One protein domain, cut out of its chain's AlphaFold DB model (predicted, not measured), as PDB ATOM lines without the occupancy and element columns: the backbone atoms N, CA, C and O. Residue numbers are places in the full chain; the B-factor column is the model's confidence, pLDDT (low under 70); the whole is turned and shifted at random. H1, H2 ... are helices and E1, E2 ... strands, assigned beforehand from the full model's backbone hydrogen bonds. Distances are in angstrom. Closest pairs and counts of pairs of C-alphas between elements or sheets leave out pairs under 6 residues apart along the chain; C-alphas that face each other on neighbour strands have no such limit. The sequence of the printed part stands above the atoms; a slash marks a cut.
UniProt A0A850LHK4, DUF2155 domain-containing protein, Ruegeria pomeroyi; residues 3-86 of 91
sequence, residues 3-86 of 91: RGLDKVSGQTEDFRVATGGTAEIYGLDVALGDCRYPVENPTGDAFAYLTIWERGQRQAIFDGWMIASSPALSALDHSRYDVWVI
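What this domain is: This is residues 3 to 86 of the 91 residues of the protein "DUF2155 domain-containing protein" of Ruegeria pomeroyi (UniProt A0A850LHK4). Two antiparallel sheets lie face to face as a sandwich, with their planes splayed by 42 degrees and their strands crossed at 38 degrees. The larger, twisted sheet E3 - E4 - E5 - E6 makes one layer, the small sheet E2 - E1 - E7 the other, and the one-turn helix H1 lies beside the edge strand E6 in the stretch that leads to E7. The printed part has 84 residues, with seven named strands and one named helix in the order E1 E2 E3 E4 E5 E6 H1 E7, and its class is mostly strand. The whole is compact, with a radius of gyration of the C-alphas of 12.4 A and spans of 39 by 27 by 22 A.

How they stand to each other: In the larger sheet, E3 (residues 22 to 25), E4 (28 to 36), E5 (47 to 54) and E6 (60 to 67) form a meander, each strand the antiparallel neighbour of the one before. N 23 and O 30, at 3.0 A, are within hydrogen-bond range between E3 and E4, as are N 31 and O 51, at 2.9 A, between E4 and E5, and N 50 and O 64, at 2.9 A, between E5 and E6. E4 bends by 58 degrees at residue 33, and E6 by 62 degrees at residue 64. In the other sheet, E1 (3 to 6) is the inner strand between E2 (12 to 15) and E7 (81 to 85). N 4 and O 13, at 2.8 A, are within hydrogen-bond range between E1 and E2, as are N 5 and O 82, at 2.8 A, between E1 and E7. Between the sheets, the closest C-alphas of E5 and E7 are those of Ala 48 and Val 85, 6.3 A apart; E1 and E5 are apart. H1 (71 to 74) is at the larger sheet's level, only just, with a height over the sheet of 3.9 A; its closest C-alpha pair with E6 is Ser 74 and Met 66, 5.6 A. H1 is too short for any O i to N i+4 pair; its one O i to N i+3 pair is within range.

Where its parts are: E4, the longest strand by residues, measures 22.5 A, E5 22.2 A, E6 18.7 A and E7 13.9 A. E1 measures 10.4 A, E2 10.0 A, E3 9.5 A and H1 5.5 A. E4 begins at C-alpha 28 (-15.321, 28.654, 83.201), E1 at C-alpha 3 (-11.649, 38.205, 90.390), and E7 ends at C-alpha 85 (-17.385, 40.790, 91.159).

The domain as a whole: The two C-alphas farthest apart are those of Glu 40 and Gly 56, at 40.3 A. The printed part has no cut and no long link. Its mean pLDDT is 94.8, and no printed residue is under 70.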
ATOM      1  N   ARG A   3     -12.806  38.914  89.847       97.38
ATOM      2  CA  ARG A   3     -11.649  38.205  90.390       97.38
ATOM      3  C   ARG A   3     -11.922  36.715  90.348       97.38
ATOM      4  O   ARG A   3     -12.988  36.287  90.774       97.38
ATOM      5  N   GLY A   4     -10.964  35.956  89.835       97.62
ATOM      6  CA  GLY A   4     -10.933  34.506  89.950       97.62
ATOM      7  C   GLY A   4     -10.009  34.068  91.085       97.62
ATOM      8  O   GLY A   4      -9.030  34.752  91.388       97.62
ATOM      9  N   LEU A   5     -10.302  32.914  91.676       97.69
ATOM     10  CA  LEU A   5      -9.483  32.224  92.672       97.69
ATOM     11  C   LEU A   5      -9.360  30.746  92.311       97.69
ATOM     12  O   LEU A   5     -10.367  30.074  92.104       97.69
ATOM     13  N   ASP A   6      -8.141  30.214  92.330       97.62
ATOM     14  CA  ASP A   6      -7.910  28.772  92.447       97.62
ATOM     15  C   ASP A   6      -7.823  28.404  93.931       97.62
ATOM     16  O   ASP A   6      -6.837  28.705  94.601       97.62
ATOM     17  N   LYS A   7      -8.853  27.735  94.457       96.44
ATOM     18  CA  LYS A   7      -8.960  27.370  95.878       96.44
ATOM     19  C   LYS A   7      -7.898  26.363  96.324       96.44
ATOM     20  O   LYS A   7      -7.649  26.248  97.519       96.44
ATOM     21  N   VAL A   8      -7.282  25.632  95.391       97.00
ATOM     22  CA  VAL A   8      -6.221  24.662  95.700       97.00
ATOM     23  C   VAL A   8      -4.880  25.368  95.883       97.00
ATOM     24  O   VAL A   8      -4.145  25.050  96.813       97.00
ATOM     25  N   SER A   9      -4.552  26.321  95.004       96.94
ATOM     26  CA  SER A   9      -3.272  27.044  95.056       96.94
ATOM     27  C   SER A   9      -3.331  28.361  95.840       96.94
ATOM     28  O   SER A   9      -2.286  28.892  96.212       96.94
ATOM     29  N   GLY A  10      -4.529  28.898  96.080       96.88
ATOM     30  CA  GLY A  10      -4.760  30.206  96.696       96.88
ATOM     31  C   GLY A  10      -4.480  31.398  95.774       96.88
ATOM     32  O   GLY A  10      -4.547  32.541  96.224       96.88
ATOM     33  N   GLN A  11      -4.141  31.164  94.502       97.62
ATOM     34  CA  GLN A  11      -3.815  32.241  93.566       97.62
ATOM     35  C   GLN A  11      -5.072  32.958  93.082       97.62
ATOM     36  O   GLN A  11      -6.085  32.320  92.795       97.62
ATOM     37  N   THR A  12      -4.978  34.284  92.961       97.69
ATOM     38  CA  THR A  12      -6.054  35.130  92.441       97.69
ATOM     39  C   THR A  12      -5.595  35.924  91.231       97.69
ATOM     40  O   THR A  12      -4.434  36.327  91.151       97.69
ATOM     41  N   GLU A  13      -6.521  36.171  90.311       97.81
ATOM     42  CA  GLU A  13      -6.289  36.972  89.112       97.81
ATOM     43  C   GLU A  13      -7.519  37.826  88.798       97.81
ATOM     44  O   GLU A  13      -8.657  37.406  89.022       97.81
ATOM     45  N   ASP A  14      -7.287  39.036  88.289       97.44
ATOM     46  CA  ASP A  14      -8.349  39.982  87.962       97.44
ATOM     47  C   ASP A  14      -8.624  40.010  86.457       97.44
ATOM     48  O   ASP A  14      -7.739  40.265  85.640       97.44
ATOM     49  N   PHE A  15      -9.895  39.863  86.098       97.06
ATOM     50  CA  PHE A  15     -10.372  39.804  84.724       97.06
ATOM     51  C   PHE A  15     -11.226  41.027  84.387       97.06
ATOM     52  O   PHE A  15     -12.149  41.432  85.112       97.06
ATOM     53  N   ARG A  16     -10.923  41.642  83.243       95.81
ATOM     54  CA  ARG A  16     -11.719  42.737  82.683       95.81
ATOM     55  C   ARG A  16     -12.764  42.153  81.743       95.81
ATOM     56  O   ARG A  16     -12.431  41.683  80.665       95.81
ATOM     57  N   VAL A  17     -14.020  42.227  82.165       96.06
ATOM     58  CA  VAL A  17     -15.184  41.818  81.376       96.06
ATOM     59  C   VAL A  17     -16.081  43.038  81.233       96.06
ATOM     60  O   VAL A  17     -16.398  43.686  82.236       96.06
ATOM     61  N   ALA A  18     -16.422  43.381  79.994       94.69
ATOM     62  CA  ALA A  18     -17.387  44.432  79.701       94.69
ATOM     63  C   ALA A  18     -18.810  43.911  79.933       94.69
ATOM     64  O   ALA A  18     -19.064  42.717  79.776       94.69
ATOM     65  N   THR A  19     -19.739  44.795  80.289       94.81
ATOM     66  CA  THR A  19     -21.159  44.437  80.391       94.81
ATOM     67  C   THR A  19     -21.675  43.935  79.041       94.81
ATOM     68  O   THR A  19     -21.372  44.523  78.003       94.81
ATOM     69  N   GLY A  20     -22.417  42.829  79.052       95.88
ATOM     70  CA  GLY A  20     -22.822  42.067  77.869       95.88
ATOM     71  C   GLY A  20     -21.735  41.145  77.300       95.88
ATOM     72  O   GLY A  20     -21.987  40.447  76.321       95.88
ATOM     73  N   GLY A  21     -20.530  41.145  77.873       96.62
ATOM     74  CA  GLY A  21     -19.406  40.320  77.442       96.62
ATOM     75  C   GLY A  21     -19.290  38.996  78.196       96.62
ATOM     76  O   GLY A  21     -19.886  38.791  79.255       96.62
ATOM     77  N   THR A  22     -18.448  38.113  77.661       97.31
ATOM     78  CA  THR A  22     -18.093  36.824  78.266       97.31
ATOM     79  C   THR A  22     -16.577  36.679  78.281       97.31
ATOM     80  O   THR A  22     -15.912  37.077  77.323       97.31
ATOM     81  N   ALA A  23     -16.030  36.130  79.361       96.94
ATOM     82  CA  ALA A  23     -14.613  35.809  79.476       96.94
ATOM     83  C   ALA A  23     -14.418  34.358  79.921       96.94
ATOM     84  O   ALA A  23     -15.192  33.848  80.729       96.94
ATOM     85  N   GLU A  24     -13.359  33.725  79.416       96.69
ATOM     86  CA  GLU A  24     -12.915  32.414  79.884       96.69
ATOM     87  C   GLU A  24     -12.007  32.611  81.108       96.69
ATOM     88  O   GLU A  24     -10.946  33.230  81.009       96.69
ATOM     89  N   ILE A  25     -12.428  32.104  82.268       97.12
ATOM     90  CA  ILE A  25     -11.706  32.200  83.543       97.12
ATOM     91  C   ILE A  25     -11.514  30.784  84.084       97.12
ATOM     92  O   ILE A  25     -12.468  30.152  84.518       97.12
ATOM     93  N   TYR A  26     -10.285  30.265  84.049       95.06
ATOM     94  CA  TYR A  26      -9.949  28.919  84.547       95.06
ATOM     95  C   TYR A  26     -10.816  27.779  83.972       95.06
ATOM     96  O   TYR A  26     -11.133  26.813  84.664       95.06
ATOM     97  N   GLY A  27     -11.204  27.877  82.697       94.88
ATOM     98  CA  GLY A  27     -12.098  26.904  82.058       94.88
ATOM     99  C   GLY A  27     -13.581  27.082  82.406       94.88
ATOM    100  O   GLY A  27     -14.385  26.205  82.092       94.88
ATOM    101  N   LEU A  28     -13.946  28.201  83.033       97.56
ATOM    102  CA  LEU A  28     -15.321  28.654  83.201       97.56
ATOM    103  C   LEU A  28     -15.640  29.729  82.162       97.56
ATOM    104  O   LEU A  28     -14.866  30.671  81.993       97.56
ATOM    105  N   ASP A  29     -16.797  29.621  81.520       97.75
ATOM    106  CA  ASP A  29     -17.353  30.698  80.708       97.75
ATOM    107  C   ASP A  29     -18.151  31.620  81.635       97.75
ATOM    108  O   ASP A  29     -19.164  31.215  82.204       97.75
ATOM    109  N   VAL A  30     -17.675  32.852  81.828       98.00
ATOM    110  CA  VAL A  30     -18.260  33.822  82.765       98.00
ATOM    111  C   VAL A  30     -18.852  34.985  81.982       98.00
ATOM    112  O   VAL A  30     -18.123  35.831  81.455       98.00
ATOM    113  N   ALA A  31     -20.180  35.034  81.898       97.88
ATOM    114  CA  ALA A  31     -20.909  36.119  81.254       97.88
ATOM    115  C   ALA A  31     -21.299  37.197  82.269       97.88
ATOM    116  O   ALA A  31     -21.871  36.903  83.318       97.88
ATOM    117  N   LEU A  32     -21.018  38.457  81.930       98.12
ATOM    118  CA  LEU A  32     -21.450  39.624  82.694       98.12
ATOM    119  C   LEU A  32     -22.685  40.227  82.026       98.12
ATOM    120  O   LEU A  32     -22.560  40.937  81.032       98.12
ATOM    121  N   GLY A  33     -23.871  39.959  82.568       97.44
ATOM    122  CA  GLY A  33     -25.129  40.464  82.013       97.44
ATOM    123  C   GLY A  33     -25.350  41.948  82.303       97.44
ATOM    124  O   GLY A  33     -25.617  42.729  81.395       97.44
ATOM    125  N   ASP A  34     -25.198  42.342  83.567       96.56
ATOM    126  CA  ASP A  34     -25.375  43.722  84.029       96.56
ATOM    127  C   ASP A  34     -24.370  44.037  85.146       96.56
ATOM    128  O   ASP A  34     -23.935  43.139  85.869       96.56
ATOM    129  N   CYS A  35     -23.996  45.308  85.291       95.19
ATOM    130  CA  CYS A  35     -23.130  45.779  86.367       95.19
ATOM    131  C   CYS A  35     -23.601  47.148  86.863       95.19
ATOM    132  O   CYS A  35     -23.541  48.137  86.134       95.19
ATOM    133  N   ARG A  36     -24.043  47.204  88.121       94.31
ATOM    134  CA  ARG A  36     -24.611  48.389  88.771       94.31
ATOM    135  C   ARG A  36     -23.757  48.822  89.951       94.31
ATOM    136  O   ARG A  36     -23.121  48.003  90.605       94.31
ATOM    137  N   TYR A  37     -23.790  50.111  90.246       93.25
ATOM    138  CA  TYR A  37     -23.093  50.727  91.371       93.25
ATOM    139  C   TYR A  37     -23.902  51.925  91.889       93.25
ATOM    140  O   TYR A  37     -24.684  52.502  91.124       93.25
ATOM    141  N   PRO A  38     -23.745  52.325  93.164       90.19
ATOM    142  CA  PRO A  38     -24.371  53.537  93.685       90.19
ATOM    143  C   PRO A  38     -23.894  54.775  92.916       90.19
ATOM    144  O   PRO A  38     -22.694  55.015  92.805       90.19
ATOM    145  N   VAL A  39     -24.819  55.591  92.402       86.25
ATOM    146  CA  VAL A  39     -24.479  56.789  91.603       86.25
ATOM    147  C   VAL A  39     -23.673  57.806  92.419       86.25
ATOM    148  O   VAL A  39     -22.763  58.440  91.894       86.25
ATOM    149  N   GLU A  40     -23.975  57.931  93.710       88.00
ATOM    150  CA  GLU A  40     -23.273  58.817  94.648       88.00
ATOM    151  C   GLU A  40     -21.866  58.328  95.024       88.00
ATOM    152  O   GLU A  40     -21.033  59.120  95.460       88.00
ATOM    153  N   ASN A  41     -21.582  57.034  94.835       83.38
ATOM    154  CA  ASN A  41     -20.271  56.442  95.080       83.38
ATOM    155  C   ASN A  41     -19.973  55.316  94.069       83.38
ATOM    156  O   ASN A  41     -20.050  54.133  94.420       83.38
ATOM    157  N   PRO A  42     -19.594  55.662  92.821       80.00
ATOM    158  CA  PRO A  42     -19.350  54.681  91.758       80.00
ATOM    159  C   PRO A  42     -18.219  53.691  92.041       80.00
ATOM    160  O   PRO A  42     -18.139  52.632  91.424       80.00
ATOM    161  N   THR A  43     -17.334  54.042  92.973       78.81
ATOM    162  CA  THR A  43     -16.206  53.214  93.411       78.81
ATOM    163  C   THR A  43     -16.493  52.423  94.687       78.81
ATOM    164  O   THR A  43     -15.598  51.732  95.164       78.81
ATOM    165  N   GLY A  44     -17.689  52.565  95.269       82.25
ATOM    166  CA  GLY A  44     -18.053  51.990  96.562       82.25
ATOM    167  C   GLY A  44     -18.342  50.497  96.491       82.25
ATOM    168  O   GLY A  44     -17.485  49.685  96.817       82.25
ATOM    169  N   ASP A  45     -19.563  50.149  96.086       91.12
ATOM    170  CA  ASP A  45     -19.987  48.757  95.913       91.12
ATOM    171  C   ASP A  45     -20.385  48.497  94.460       91.12
ATOM    172  O   ASP A  45     -20.729  49.418  93.711       91.12
ATOM    173  N   ALA A  46     -20.342  47.231  94.067       93.69
ATOM    174  CA  ALA A  46     -20.743  46.790  92.747       93.69
ATOM    175  C   ALA A  46     -21.660  45.576  92.844       93.69
ATOM    176  O   ALA A  46     -21.399  44.621  93.573       93.69
ATOM    177  N   PHE A  47     -22.710  45.614  92.039       95.38
ATOM    178  CA  PHE A  47     -23.694  44.561  91.895       95.38
ATOM    179  C   PHE A  47     -23.577  44.051  90.469       95.38
ATOM    180  O   PHE A  47     -23.789  44.819  89.531       95.38
ATOM    181  N   ALA A  48     -23.230  42.785  90.283       97.06
ATOM    182  CA  ALA A  48     -23.124  42.194  88.954       97.06
ATOM    183  C   ALA A  48     -24.120  41.056  88.801       97.06
ATOM    184  O   ALA A  48     -24.212  40.203  89.679       97.06
ATOM    185  N   TYR A  49     -24.825  41.031  87.675       97.88
ATOM    186  CA  TYR A  49     -25.549  39.845  87.248       97.88
ATOM    187  C   TYR A  49     -24.594  38.972  86.442       97.88
ATOM    188  O   TYR A  49     -24.122  39.393  85.380       97.88
ATOM    189  N   LEU A  50     -24.288  37.787  86.961       98.12
ATOM    190  CA  LEU A  50     -23.379  36.840  86.331       98.12
ATOM    191  C   LEU A  50     -24.122  35.558  85.993       98.12
ATOM    192  O   LEU A  50     -24.920  35.065  86.790       98.12
ATOM    193  N   THR A  51     -23.769  34.988  84.849       98.12
ATOM    194  CA  THR A  51     -24.103  33.605  84.520       98.12
ATOM    195  C   THR A  51     -22.806  32.872  84.197       98.12
ATOM    196  O   THR A  51     -21.974  33.384  83.444       98.12
ATOM    197  N   ILE A  52     -22.596  31.715  84.824       98.12
ATOM    198  CA  ILE A  52     -21.330  30.977  84.781       98.12
ATOM    199  C   ILE A  52     -21.594  29.525  84.412       98.12
ATOM    200  O   ILE A  52     -22.437  28.866  85.025       98.12
ATOM    201  N   TRP A  53     -20.821  29.010  83.459       97.50
ATOM    202  CA  TRP A  53     -20.834  27.611  83.039       97.50
ATOM    203  C   TRP A  53     -19.437  27.013  83.146       97.50
ATOM    204  O   TRP A  53     -18.440  27.696  82.915       97.50
ATOM    205  N   GLU A  54     -19.360  25.713  83.418       96.38
ATOM    206  CA  GLU A  54     -18.160  24.961  83.059       96.38
ATOM    207  C   GLU A  54     -18.087  24.829  81.535       96.38
ATOM    208  O   GLU A  54     -19.091  24.540  80.875       96.38
ATOM    209  N   ARG A  55     -16.896  25.022  80.962       92.56
ATOM    210  CA  ARG A  55     -16.712  25.007  79.511       92.56
ATOM    211  C   ARG A  55     -17.236  23.712  78.887       92.56
ATOM    212  O   ARG A  55     -16.837  22.607  79.252       92.56
ATOM    213  N   GLY A  56     -18.107  23.862  77.892       90.31
ATOM    214  CA  GLY A  56     -18.736  22.745  77.180       90.31
ATOM    215  C   GLY A  56     -19.947  22.130  77.890       90.31
ATOM    216  O   GLY A  56     -20.587  21.243  77.322       90.31
ATOM    217  N   GLN A  57     -20.305  22.608  79.084       94.19
ATOM    218  CA  GLN A  57     -21.542  22.231  79.758       94.19
ATOM    219  C   GLN A  57     -22.699  23.157  79.375       94.19
ATOM    220  O   GLN A  57     -22.518  24.321  79.031       94.19
ATOM    221  N   ARG A  58     -23.921  22.616  79.410       91.38
ATOM    222  CA  ARG A  58     -25.143  23.369  79.072       91.38
ATOM    223  C   ARG A  58     -25.795  24.030  80.281       91.38
ATOM    224  O   ARG A  58     -26.519  25.006  80.119       91.38
ATOM    225  N   GLN A  59     -25.591  23.468  81.467       95.19
ATOM    226  CA  GLN A  59     -26.197  23.956  82.696       95.19
ATOM    227  C   GLN A  59     -25.285  24.993  83.343       95.19
ATOM    228  O   GLN A  59     -24.089  24.753  83.496       95.19
ATOM    229  N   ALA A  60     -25.855  26.143  83.702       96.94
ATOM    230  CA  ALA A  60     -25.144  27.138  84.487       96.94
ATOM    231  C   ALA A  60     -24.939  26.616  85.916       96.94
ATOM    232  O   ALA A  60     -25.865  26.070  86.519       96.94
ATOM    233  N   ILE A  61     -23.732  26.804  86.444       96.69
ATOM    234  CA  ILE A  61     -23.369  26.518  87.841       96.69
ATOM    235  C   ILE A  61     -23.575  27.740  88.746       96.69
ATOM    236  O   ILE A  61     -23.586  27.623  89.968       96.69
ATOM    237  N   PHE A  62     -23.777  28.914  88.147       97.69
ATOM    238  CA  PHE A  62     -24.236  30.123  88.818       97.69
ATOM    239  C   PHE A  62     -25.053  30.964  87.841       97.69
ATOM    240  O   PHE A  62     -24.656  31.126  86.686       97.69
ATOM    241  N   ASP A  63     -26.176  31.505  88.299       97.19
ATOM    242  CA  ASP A  63     -26.998  32.449  87.545       97.19
ATOM    243  C   ASP A  63     -27.709  33.376  88.531       97.19
ATOM    244  O   ASP A  63     -28.633  32.965  89.237       97.19
ATOM    245  N   GLY A  64     -27.228  34.611  88.658       97.06
ATOM    246  CA  GLY A  64     -27.780  35.523  89.649       97.06
ATOM    247  C   GLY A  64     -26.979  36.793  89.886       97.06
ATOM    248  O   GLY A  64     -25.965  37.074  89.249       97.06
ATOM    249  N   TRP A  65     -27.476  37.580  90.840       96.88
ATOM    250  CA  TRP A  65     -26.808  38.786  91.310       96.88
ATOM    251  C   TRP A  65     -25.752  38.455  92.353       96.88
ATOM    252  O   TRP A  65     -25.984  37.655  93.253       96.88
ATOM    253  N   MET A  66     -24.623  39.144  92.266       96.75
ATOM    254  CA  MET A  66     -23.544  39.083  93.237       96.75
ATOM    255  C   MET A  66     -23.161  40.492  93.688       96.75
ATOM    256  O   MET A  66     -23.181  41.429  92.887       96.75
ATOM    257  N   ILE A  67     -22.809  40.627  94.967       95.38
ATOM    258  CA  ILE A  67     -22.451  41.893  95.617       95.38
ATOM    259  C   ILE A  67     -20.957  41.867  95.943       95.38
ATOM    260  O   ILE A  67     -20.501  40.957  96.635       95.38
ATOM    261  N   ALA A  68     -20.199  42.860  95.479       94.62
ATOM    262  CA  ALA A  68     -18.745  42.890  95.643       94.62
ATOM    263  C   ALA A  68     -18.317  42.953  97.117       94.62
ATOM    264  O   ALA A  68     -17.322  42.338  97.500       94.62
ATOM    265  N   SER A  69     -19.087  43.646  97.958       93.12
ATOM    266  CA  SER A  69     -18.854  43.716  99.405       93.12
ATOM    267  C   SER A  69     -19.217  42.438 100.174       93.12
ATOM    268  O   SER A  69     -18.804  42.276 101.321       93.12
ATOM    269  N   SER A  70     -20.005  41.528  99.592       93.81
ATOM    270  CA  SER A  70     -20.498  40.312 100.261       93.81
ATOM    271  C   SER A  70     -20.676  39.132  99.290       93.81
ATOM    272  O   SER A  70     -21.767  38.563  99.207       93.81
ATOM    273  N   PRO A  71     -19.617  38.709  98.570       89.94
ATOM    274  CA  PRO A  71     -19.727  37.672  97.540       89.94
ATOM    275  C   PRO A  71     -20.148  36.314  98.114       89.94
ATOM    276  O   PRO A  71     -20.839  35.553  97.448       89.94
ATOM    277  N   ALA A  72     -19.826  36.037  99.382       89.19
ATOM    278  CA  ALA A  72     -20.198  34.798 100.063       89.19
ATOM    279  C   ALA A  72     -21.722  34.574 100.183       89.19
ATOM    280  O   ALA A  72     -22.152  33.437 100.352       89.19
ATOM    281  N   LEU A  73     -22.546  35.628 100.079       90.31
ATOM    282  CA  LEU A  73     -24.012  35.502 100.057       90.31
ATOM    283  C   LEU A  73     -24.541  34.936  98.732       90.31
ATOM    284  O   LEU A  73     -25.695  34.520  98.647       90.31
ATOM    285  N   SER A  74     -23.723  34.956  97.684       90.38
ATOM    286  CA  SER A  74     -24.060  34.480  96.344       90.38
ATOM    287  C   SER A  74     -22.819  33.838  95.732       90.38
ATOM    288  O   SER A  74     -22.358  34.245  94.671       90.38
ATOM    289  N   ALA A  75     -22.236  32.886  96.462       90.38
ATOM    290  CA  ALA A  75     -20.989  32.238  96.086       90.38
ATOM    291  C   ALA A  75     -21.173  31.291  94.891       90.38
ATOM    292  O   ALA A  75     -22.221  30.660  94.736       90.38
ATOM    293  N   LEU A  76     -20.124  31.158  94.078       95.38
ATOM    294  CA  LEU A  76     -20.058  30.157  93.021       95.38
ATOM    295  C   LEU A  76     -19.843  28.765  93.632       95.38
ATOM    296  O   LEU A  76     -18.838  28.522  94.304       95.38
ATOM    297  N   ASP A  77     -20.748  27.827  93.350       90.94
ATOM    298  CA  ASP A  77     -20.601  26.435  93.783       90.94
ATOM    299  C   ASP A  77     -19.815  25.621  92.747       90.94
ATOM    300  O   ASP A  77     -20.363  24.927  91.892       90.94
ATOM    301  N   HIS A  78     -18.492  25.754  92.789       95.56
ATOM    302  CA  HIS A  78     -17.579  24.989  91.946       95.56
ATOM    303  C   HIS A  78     -16.458  24.382  92.788       95.56
ATOM    304  O   HIS A  78     -15.999  24.986  93.752       95.56
ATOM    305  N   SER A  79     -15.985  23.179  92.450       94.81
ATOM    306  CA  SER A  79     -15.079  22.408  93.319       94.81
ATOM    307  C   SER A  79     -13.708  23.068  93.524       94.81
ATOM    308  O   SER A  79     -13.204  23.097  94.650       94.81
ATOM    309  N   ARG A  80     -13.129  23.657  92.469       96.56
ATOM    310  CA  ARG A  80     -11.757  24.196  92.470       96.56
ATOM    311  C   ARG A  80     -11.664  25.713  92.359       96.56
ATOM    312  O   ARG A  80     -10.818  26.312  93.010       96.56
ATOM    313  N   TYR A  81     -12.514  26.314  91.547       97.62
ATOM    314  CA  TYR A  81     -12.454  27.742  91.225       97.62
ATOM    315  C   TYR A  81     -13.580  28.511  91.897       97.62
ATOM    316  O   TYR A  81     -14.652  27.953  92.099       97.62
ATOM    317  N   ASP A  82     -13.326  29.769  92.223       97.12
ATOM    318  CA  ASP A  82     -14.337  30.743  92.625       97.12
ATOM    319  C   ASP A  82     -14.169  32.002  91.764       97.12
ATOM    320  O   ASP A  82     -13.051  32.320  91.345       97.12
ATOM    321  N   VAL A  83     -15.266  32.687  91.451       97.50
ATOM    322  CA  VAL A  83     -15.266  33.908  90.640       97.50
ATOM    323  C   VAL A  83     -16.256  34.885  91.237       97.50
ATOM    324  O   VAL A  83     -17.428  34.553  91.394       97.50
ATOM    325  N   TRP A  84     -15.809  36.112  91.502       97.12
ATOM    326  CA  TRP A  84     -16.688  37.148  92.023       97.12
ATOM    327  C   TRP A  84     -16.458  38.530  91.432       97.12
ATOM    328  O   TRP A  84     -15.393  38.855  90.904       97.12
ATOM    329  N   VAL A  85     -17.484  39.375  91.519       96.25
ATOM    330  CA  VAL A  85     -17.385  40.790  91.159       96.25
ATOM    331  C   VAL A  85     -16.561  41.553  92.193       96.25
ATOM    332  O   VAL A  85     -16.749  41.382  93.391       96.25
ATOM    333  N   ILE A  86     -15.664  42.430  91.730       95.00
ATOM    334  CA  ILE A  86     -14.912  43.342  92.612       95.00
ATOM    335  C   ILE A  86     -15.245  44.816  92.375       95.00
ATOM    336  O   ILE A  86     -15.206  45.608  93.308       95.00
TER     337      ILE A  86